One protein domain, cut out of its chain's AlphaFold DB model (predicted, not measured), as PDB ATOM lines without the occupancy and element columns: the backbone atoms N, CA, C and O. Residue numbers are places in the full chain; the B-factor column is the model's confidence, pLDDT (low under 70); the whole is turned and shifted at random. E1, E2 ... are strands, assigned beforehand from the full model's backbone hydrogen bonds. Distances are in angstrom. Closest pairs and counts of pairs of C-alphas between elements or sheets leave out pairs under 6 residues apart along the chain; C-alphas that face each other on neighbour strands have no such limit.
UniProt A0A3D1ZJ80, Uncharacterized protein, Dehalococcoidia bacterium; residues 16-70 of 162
ATOM      1  N   ILE A  16     -23.751 -41.035  21.368       94.25
ATOM      2  CA  ILE A  16     -22.988 -41.773  22.373       94.25
ATOM      3  C   ILE A  16     -23.518 -43.198  22.441       94.25
ATOM      4  O   ILE A  16     -24.732 -43.412  22.485       94.25
ATOM      5  N   THR A  17     -22.604 -44.161  22.469       93.38
ATOM      6  CA  THR A  17     -22.927 -45.578  22.650       93.38
ATOM      7  C   THR A  17     -22.602 -46.012  24.070       93.38
ATOM      8  O   THR A  17     -21.612 -45.585  24.661       93.38
ATOM      9  N   LEU A  18     -23.454 -46.869  24.612       92.25
ATOM     10  CA  LEU A  18     -23.365 -47.460  25.927       92.25
ATOM     11  C   LEU A  18     -23.091 -48.956  25.788       92.25
ATOM     12  O   LEU A  18     -23.832 -49.677  25.124       92.25
ATOM     13  N   ALA A  19     -22.050 -49.431  26.459       87.88
ATOM     14  CA  ALA A  19     -21.723 -50.849  26.541       87.88
ATOM     15  C   ALA A  19     -21.378 -51.236  27.979       87.88
ATOM     16  O   ALA A  19     -20.927 -50.404  28.766       87.88
ATOM     17  N   ILE A  20     -21.558 -52.506  28.332       86.50
ATOM     18  CA  ILE A  20     -21.125 -53.033  29.627       86.50
ATOM     19  C   ILE A  20     -19.727 -53.635  29.499       86.50
ATOM     20  O   ILE A  20     -19.471 -54.405  28.574       86.50
ATOM     21  N   LYS A  21     -18.806 -53.266  30.397       82.62
ATOM     22  CA  LYS A  21     -17.427 -53.773  30.362       82.62
ATOM     23  C   LYS A  21     -17.276 -55.060  31.166       82.62
ATOM     24  O   LYS A  21     -16.907 -56.078  30.593       82.62
ATOM     25  N   ALA A  22     -17.558 -55.034  32.471       80.81
ATOM     26  CA  ALA A  22     -17.578 -56.256  33.268       80.81
ATOM     27  C   ALA A  22     -19.006 -56.751  33.445       80.81
ATOM     28  O   ALA A  22     -19.864 -56.087  34.032       80.81
ATOM     29  N   ASN A  23     -19.216 -57.961  32.950       80.94
ATOM     30  CA  ASN A  23     -20.498 -58.628  32.905       80.94
ATOM     31  C   ASN A  23     -20.395 -59.990  33.615       80.94
ATOM     32  O   ASN A  23     -20.463 -61.023  32.952       80.94
ATOM     33  N   PRO A  24     -20.162 -60.024  34.943       78.44
ATOM     34  CA  PRO A  24     -19.940 -61.284  35.658       78.44
ATOM     35  C   PRO A  24     -21.166 -62.200  35.616       78.44
ATOM     36  O   PRO A  24     -21.020 -63.416  35.565       78.44
ATOM     37  N   GLY A  25     -22.374 -61.627  35.581       78.69
ATOM     38  CA  GLY A  25     -23.613 -62.389  35.436       78.69
ATOM     39  C   GLY A  25     -23.901 -62.837  34.003       78.69
ATOM     40  O   GLY A  25     -24.902 -63.511  33.786       78.69
ATOM     41  N   SER A  26     -23.066 -62.470  33.018       83.06
ATOM     42  CA  SER A  26     -23.318 -62.716  31.586       83.06
ATOM     43  C   SER A  26     -24.738 -62.301  31.156       83.06
ATOM     44  O   SER A  26     -25.418 -62.991  30.390       83.06
ATOM     45  N   GLY A  27     -25.224 -61.187  31.711       81.81
ATOM     46  CA  GLY A  27     -26.517 -60.600  31.390       81.81
ATOM     47  C   GLY A  27     -26.477 -59.845  30.063       81.81
ATOM     48  O   GLY A  27     -25.452 -59.271  29.694       81.81
ATOM     49  N   VAL A  28     -27.597 -59.819  29.346       84.62
ATOM     50  CA  VAL A  28     -27.759 -58.973  28.159       84.62
ATOM     51  C   VAL A  28     -28.230 -57.591  28.604       84.62
ATOM     52  O   VAL A  28     -29.092 -57.480  29.479       84.62
ATOM     53  N   VAL A  29     -27.653 -56.537  28.019       88.69
ATOM     54  CA  VAL A  29     -28.152 -55.169  28.192       88.69
ATOM     55  C   VAL A  29     -29.290 -54.955  27.203       88.69
ATOM     56  O   VAL A  29     -29.090 -55.047  25.994       88.69
ATOM     57  N   LEU A  30     -30.473 -54.659  27.723       88.62
ATOM     58  CA  LEU A  30     -31.659 -54.330  26.942       88.62
ATOM     59  C   LEU A  30     -31.939 -52.827  26.994       88.62
ATOM     60  O   LEU A  30     -31.504 -52.135  27.916       88.62
ATOM     61  N   GLY A  31     -32.739 -52.352  26.040       90.38
ATOM     62  CA  GLY A  31     -33.162 -50.959  25.938       90.38
ATOM     63  C   GLY A  31     -32.305 -50.151  24.968       90.38
ATOM     64  O   GLY A  31     -31.616 -50.695  24.106       90.38
ATOM     65  N   THR A  32     -32.373 -48.829  25.097       91.81
ATOM     66  CA  THR A  32     -31.696 -47.910  24.182       91.81
ATOM     67  C   THR A  32     -30.252 -47.710  24.628       91.81
ATOM     68  O   THR A  32     -30.001 -46.972  25.577       91.81
ATOM     69  N   THR A  33     -29.300 -48.353  23.951       93.00
ATOM     70  CA  THR A  33     -27.857 -48.235  24.234       93.00
ATOM     71  C   THR A  33     -27.149 -47.192  23.373       93.00
ATOM     72  O   THR A  33     -25.957 -46.969  23.541       93.00
ATOM     73  N   THR A  34     -27.855 -46.518  22.469       93.44
ATOM     74  CA  THR A  34     -27.320 -45.407  21.676       93.44
ATOM     75  C   THR A  34     -28.221 -44.193  21.831       93.44
ATOM     76  O   THR A  34     -29.438 -44.303  21.725       93.44
ATOM     77  N   ALA A  35     -27.642 -43.033  22.129       94.38
ATOM     78  CA  ALA A  35     -28.409 -41.810  22.323       94.38
ATOM     79  C   ALA A  35     -27.629 -40.600  21.814       94.38
ATOM     80  O   ALA A  35     -26.448 -40.428  22.126       94.38
ATOM     81  N   SER A  36     -28.299 -39.742  21.050       93.19
ATOM     82  CA  SER A  36     -27.753 -38.443  20.663       93.19
ATOM     83  C   SER A  36     -27.864 -37.459  21.821       93.19
ATOM     84  O   SER A  36     -28.859 -37.434  22.549       93.19
ATOM     85  N   ALA A  37     -26.831 -36.642  22.004       92.38
ATOM     86  CA  ALA A  37     -26.880 -35.559  22.969       92.38
ATOM     87  C   ALA A  37     -27.896 -34.490  22.530       92.38
ATOM     88  O   ALA A  37     -27.949 -34.100  21.367       92.38
ATOM     89  N   VAL A  38     -28.685 -33.994  23.481       93.00
ATOM     90  CA  VAL A  38     -29.560 -32.828  23.330       93.00
ATOM     91  C   VAL A  38     -29.247 -31.887  24.482       93.00
ATOM     92  O   VAL A  38     -29.213 -32.304  25.641       93.00
ATOM     93  N   ASN A  39     -28.948 -30.621  24.189       90.00
ATOM     94  CA  ASN A  39     -28.493 -29.666  25.206       90.00
ATOM     95  C   ASN A  39     -27.256 -30.154  25.988       90.00
ATOM     96  O   ASN A  39     -27.080 -29.848  27.171       90.00
ATOM     97  N   GLY A  40     -26.394 -30.935  25.326       88.38
ATOM     98  CA  GLY A  40     -25.203 -31.525  25.930       88.38
ATOM     99  C   GLY A  40     -25.463 -32.729  26.837       88.38
ATOM    100  O   GLY A  40     -24.538 -33.146  27.540       88.38
ATOM    101  N   VAL A  41     -26.674 -33.293  26.837       91.06
ATOM    102  CA  VAL A  41     -27.064 -34.459  27.644       91.06
ATOM    103  C   VAL A  41     -27.549 -35.575  26.725       91.06
ATOM    104  O   VAL A  41     -28.469 -35.366  25.947       91.06
ATOM    105  N   ALA A  42     -26.944 -36.759  26.818       92.81
ATOM    106  CA  ALA A  42     -27.479 -37.967  26.197       92.81
ATOM    107  C   ALA A  42     -28.218 -38.787  27.254       92.81
ATOM    108  O   ALA A  42     -27.665 -39.082  28.317       92.81
ATOM    109  N   THR A  43     -29.467 -39.133  26.961       93.12
ATOM    110  CA  THR A  43     -30.342 -39.880  27.865       93.12
ATOM    111  C   THR A  43     -30.630 -41.247  27.269       93.12
ATOM    112  O   THR A  43     -31.168 -41.352  26.172       93.12
ATOM    113  N   PHE A  44     -30.296 -42.292  28.018       93.12
ATOM    114  CA  PHE A  44     -30.552 -43.679  27.649       93.12
ATOM    115  C   PHE A  44     -31.791 -44.162  28.406       93.12
ATOM    116  O   PHE A  44     -31.815 -44.152  29.637       93.12
ATOM    117  N   SER A  45     -32.839 -44.539  27.679       91.56
ATOM    118  CA  SER A  45     -34.125 -44.935  28.255       91.56
ATOM    119  C   SER A  45     -34.290 -46.453  28.290       91.56
ATOM    120  O   SER A  45     -33.841 -47.177  27.399       91.56
ATOM    121  N   GLY A  46     -34.957 -46.938  29.340       89.88
ATOM    122  CA  GLY A  46     -35.354 -48.342  29.449       89.88
ATOM    123  C   GLY A  46     -34.197 -49.332  29.581       89.88
ATOM    124  O   GLY A  46     -34.390 -50.504  29.267       89.88
ATOM    125  N   LEU A  47     -33.018 -48.886  30.028       90.44
ATOM    126  CA  LEU A  47     -31.874 -49.769  30.243       90.44
ATOM    127  C   LEU A  47     -32.191 -50.837  31.292       90.44
ATOM    128  O   LEU A  47     -32.621 -50.518  32.404       90.44
ATOM    129  N   LYS A  48     -31.952 -52.102  30.941       88.38
ATOM    130  CA  LYS A  48     -32.124 -53.256  31.834       88.38
ATOM    131  C   LYS A  48     -30.995 -54.258  31.640       88.38
ATOM    132  O   LYS A  48     -30.425 -54.344  30.558       88.38
ATOM    133  N   ILE A  49     -30.712 -55.032  32.683       88.56
ATOM    134  CA  ILE A  49     -29.826 -56.195  32.626       88.56
ATOM    135  C   ILE A  49     -30.635 -57.394  33.104       88.56
ATOM    136  O   ILE A  49     -31.213 -57.354  34.186       88.56
ATOM    137  N   GLU A  50     -30.698 -58.438  32.283       84.25
ATOM    138  CA  GLU A  50     -31.590 -59.583  32.519       84.25
ATOM    139  C   GLU A  50     -31.170 -60.474  33.687       84.25
ATOM    140  O   GLU A  50     -32.003 -61.187  34.238       84.25
ATOM    141  N   LYS A  51     -29.881 -60.471  34.045       81.88
ATOM    142  CA  LYS A  51     -29.338 -61.398  35.037       81.88
ATOM    143  C   LYS A  51     -28.889 -60.685  36.308       81.88
ATOM    144  O   LYS A  51     -28.147 -59.703  36.216       81.88
ATOM    145  N   PRO A  52     -29.260 -61.192  37.493       83.19
ATOM    146  CA  PRO A  52     -28.687 -60.721  38.744       83.19
ATOM    147  C   PRO A  52     -27.188 -61.040  38.807       83.19
ATOM    148  O   PRO A  52     -26.689 -61.950  38.147       83.19
ATOM    149  N   GLY A  53     -26.455 -60.268  39.598       75.00
ATOM    150  CA  GLY A  53     -25.019 -60.418  39.778       75.00
ATOM    151  C   GLY A  53     -24.429 -59.272  40.591       75.00
ATOM    152  O   GLY A  53     -24.748 -58.098  40.384       75.00
ATOM    153  N   ALA A  54     -23.541 -59.616  41.519       65.81
ATOM    154  CA  ALA A  54     -22.681 -58.646  42.177       65.81
ATOM    155  C   ALA A  54     -21.477 -58.340  41.279       65.81
ATOM    156  O   ALA A  54     -20.950 -59.223  40.605       65.81
ATOM    157  N   GLY A  55     -21.031 -57.085  41.271       61.50
ATOM    158  CA  GLY A  55     -19.835 -56.711  40.517       61.50
ATOM    159  C   GLY A  55     -20.062 -56.493  39.025       61.50
ATOM    160  O   GLY A  55     -19.119 -56.635  38.249       61.50
ATOM    161  N   TYR A  56     -21.271 -56.107  38.603       69.75
ATOM    162  CA  TYR A  56     -21.416 -55.443  37.308       69.75
ATOM    163  C   TYR A  56     -20.589 -54.152  37.348       69.75
ATOM    164  O   TYR A  56     -20.972 -53.141  37.937       69.75
ATOM    165  N   THR A  57     -19.381 -54.200  36.790       63.16
ATOM    166  CA  THR A  57     -18.482 -53.048  36.784       63.16
ATOM    167  C   THR A  57     -18.531 -52.373  35.421       63.16
ATOM    168  O   THR A  57     -18.401 -53.009  34.376       63.16
ATOM    169  N   ARG A  58     -18.651 -51.041  35.463       71.81
ATOM    170  CA  ARG A  58     -18.315 -50.127  34.369       71.81
ATOM    171  C   ARG A  58     -19.235 -50.267  33.161       71.81
ATOM    172  O   ARG A  58     -18.987 -51.035  32.234       71.81
ATOM    173  N   VAL A  59     -20.242 -49.410  33.121       76.62
ATOM    174  CA  VAL A  59     -20.788 -48.991  31.837       76.62
ATOM    175  C   VAL A  59     -19.735 -48.119  31.159       76.62
ATOM    176  O   VAL A  59     -19.279 -47.145  31.757       76.62
ATOM    177  N   ALA A  60     -19.323 -48.482  29.950       81.38
ATOM    178  CA  ALA A  60     -18.506 -47.647  29.090       81.38
ATOM    179  C   ALA A  60     -19.422 -46.800  28.207       81.38
ATOM    180  O   ALA A  60     -20.273 -47.333  27.495       81.38
ATOM    181  N   LEU A  61     -19.230 -45.488  28.261       86.06
ATOM    182  CA  LEU A  61     -19.759 -44.575  27.260       86.06
ATOM    183  C   LEU A  61     -18.659 -44.319  26.245       86.06
ATOM    184  O   LEU A  61     -17.545 -43.969  26.643       86.06
ATOM    185  N   THR A  62     -18.968 -44.482  24.966       85.06
ATOM    186  CA  THR A  62     -18.052 -44.175  23.870       85.06
ATOM    187  C   THR A  62     -18.653 -43.134  22.940       85.06
ATOM    188  O   THR A  62     -19.844 -43.155  22.620       85.06
ATOM    189  N   LEU A  63     -17.798 -42.211  22.521       86.50
ATOM    190  CA  LEU A  63     -18.056 -41.238  21.475       86.50
ATOM    191  C   LEU A  63     -16.779 -41.133  20.652       86.50
ATOM    192  O   LEU A  63     -15.790 -40.593  21.147       86.50
ATOM    193  N   ASP A  64     -16.792 -41.633  19.421       83.44
ATOM    194  CA  ASP A  64     -15.599 -41.693  18.573       83.44
ATOM    195  C   ASP A  64     -14.406 -42.308  19.345       83.44
ATOM    196  O   ASP A  64     -14.495 -43.440  19.821       83.44
ATOM    197  N   ALA A  65     -13.308 -41.564  19.526       81.69
ATOM    198  CA  ALA A  65     -12.132 -41.997  20.291       81.69
ATOM    199  C   ALA A  65     -12.221 -41.734  21.812       81.69
ATOM    200  O   ALA A  65     -11.336 -42.144  22.567       81.69
ATOM    201  N   LEU A  66     -13.257 -41.038  22.283       86.19
ATOM    202  CA  LEU A  66     -13.452 -40.728  23.696       86.19
ATOM    203  C   LEU A  66     -14.185 -41.871  24.395       86.19
ATOM    204  O   LEU A  66     -15.189 -42.386  23.901       86.19
ATOM    205  N   SER A  67     -13.722 -42.229  25.593       87.12
ATOM    206  CA  SER A  67     -14.441 -43.159  26.455       87.12
ATOM    207  C   SER A  67     -14.376 -42.758  27.920       87.12
ATOM    208  O   SER A  67     -13.388 -42.195  28.392       87.12
ATOM    209  N   THR A  68     -15.444 -43.053  28.650       89.69
ATOM    210  CA  THR A  68     -15.482 -42.924  30.107       89.69
ATOM    211  C   THR A  68     -16.245 -44.093  30.709       89.69
ATOM    212  O   THR A  68     -17.030 -44.748  30.023       89.69
ATOM    213  N   THR A  69     -16.004 -44.377  31.985       89.88
ATOM    214  CA  THR A  69     -16.632 -45.503  32.680       89.88
ATOM    215  C   THR A  69     -17.330 -45.072  33.952       89.88
ATOM    216  O   THR A  69     -16.771 -44.287  34.714       89.88
ATOM    217  N   SER A  70     -18.490 -45.660  34.228       88.56
ATOM    218  CA  SER A  70     -19.167 -45.507  35.517       88.56
ATOM    219  C   SER A  70     -18.396 -46.171  36.675       88.56
ATOM    220  O   SER A  70     -17.578 -47.072  36.436       88.56
TER     221      SER A  70
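This is residues 16 to 70 of the 162 residues of an uncharacterized protein of Dehalococcoidia bacterium (UniProt A0A3D1ZJ80). The model is a single twisted antiparallel sheet of four strands, with the longer E1 and E3 side by side as its middle, the short E2 along one edge and the short E4 along the other. Two long links, residues 23 to 33 and 37 to 52, run on the E2 side of the sheet and are tied to each other by a short pairing. The printed part has 55 residues with four named strands, E1, E2, E3 and E4 along the chain, and no named helix; the sheet order is E2, E1, E3, E4. The class is all strand, though only 25 of the 55 residues are in named elements. The whole is only just compact, close to loose, with a radius of gyration of the C-alphas of 11.7 A, and only just elongated, spanning 34 by 22 by 13 A.

E1, residues 16 to 22, is an inner strand with staggered pairing: residues 16 to 17 pair with E2, residues 34 to 36, and residues 17 to 22 with E3, residues 53 to 63. E1 and E2 form a hairpin, antiparallel at 147 degrees; C-alphas 34 and 17 face each other at 4.5 A, and N 16 and O 35 are within hydrogen-bond range at 2.9 A. E1 and E3 are antiparallel at 150 degrees; C-alphas 20 and 59 face each other at 4.6 A, N 19 and O 60 are 2.9 A apart, and N 60 and O 19 are 2.8 A apart, both within hydrogen-bond range. E3 and E4, residues 66 to 69, form a hairpin, antiparallel at 161 degrees; C-alphas 62 and 67 face each other at 4.6 A, and N 66 and O 63 are within hydrogen-bond range at 2.8 A. E2 and E4 are the edge strands and are apart; E2 and E3 are apart too. From edge to edge the strands' lines turn by 60 degrees, and the way across the sheet turns by 37 degrees.

E1 begins at C-alpha 16, (-22.988, -41.773, 22.373), and is 18.9 A long. E2 has three residues. E3, the longest strand, runs 27.4 A from C-alpha 53 at (-25.019, -60.418, 39.778). E4 is 10.7 A long and ends at C-alpha 69, (-16.632, -45.503, 32.680).

The C-alphas of Gly 25 and Asn 39 are the two farthest apart, 34.6 A. The links E1 to E2 and E2 to E3 are long, and E3 to E4 is tight. Outside the named strands, residues 29 to 30 pair antiparallel with residues 48 to 49. The printed part has no cut. Its mean pLDDT is 85.5, and residues 54 to 57, within E3, are under 70.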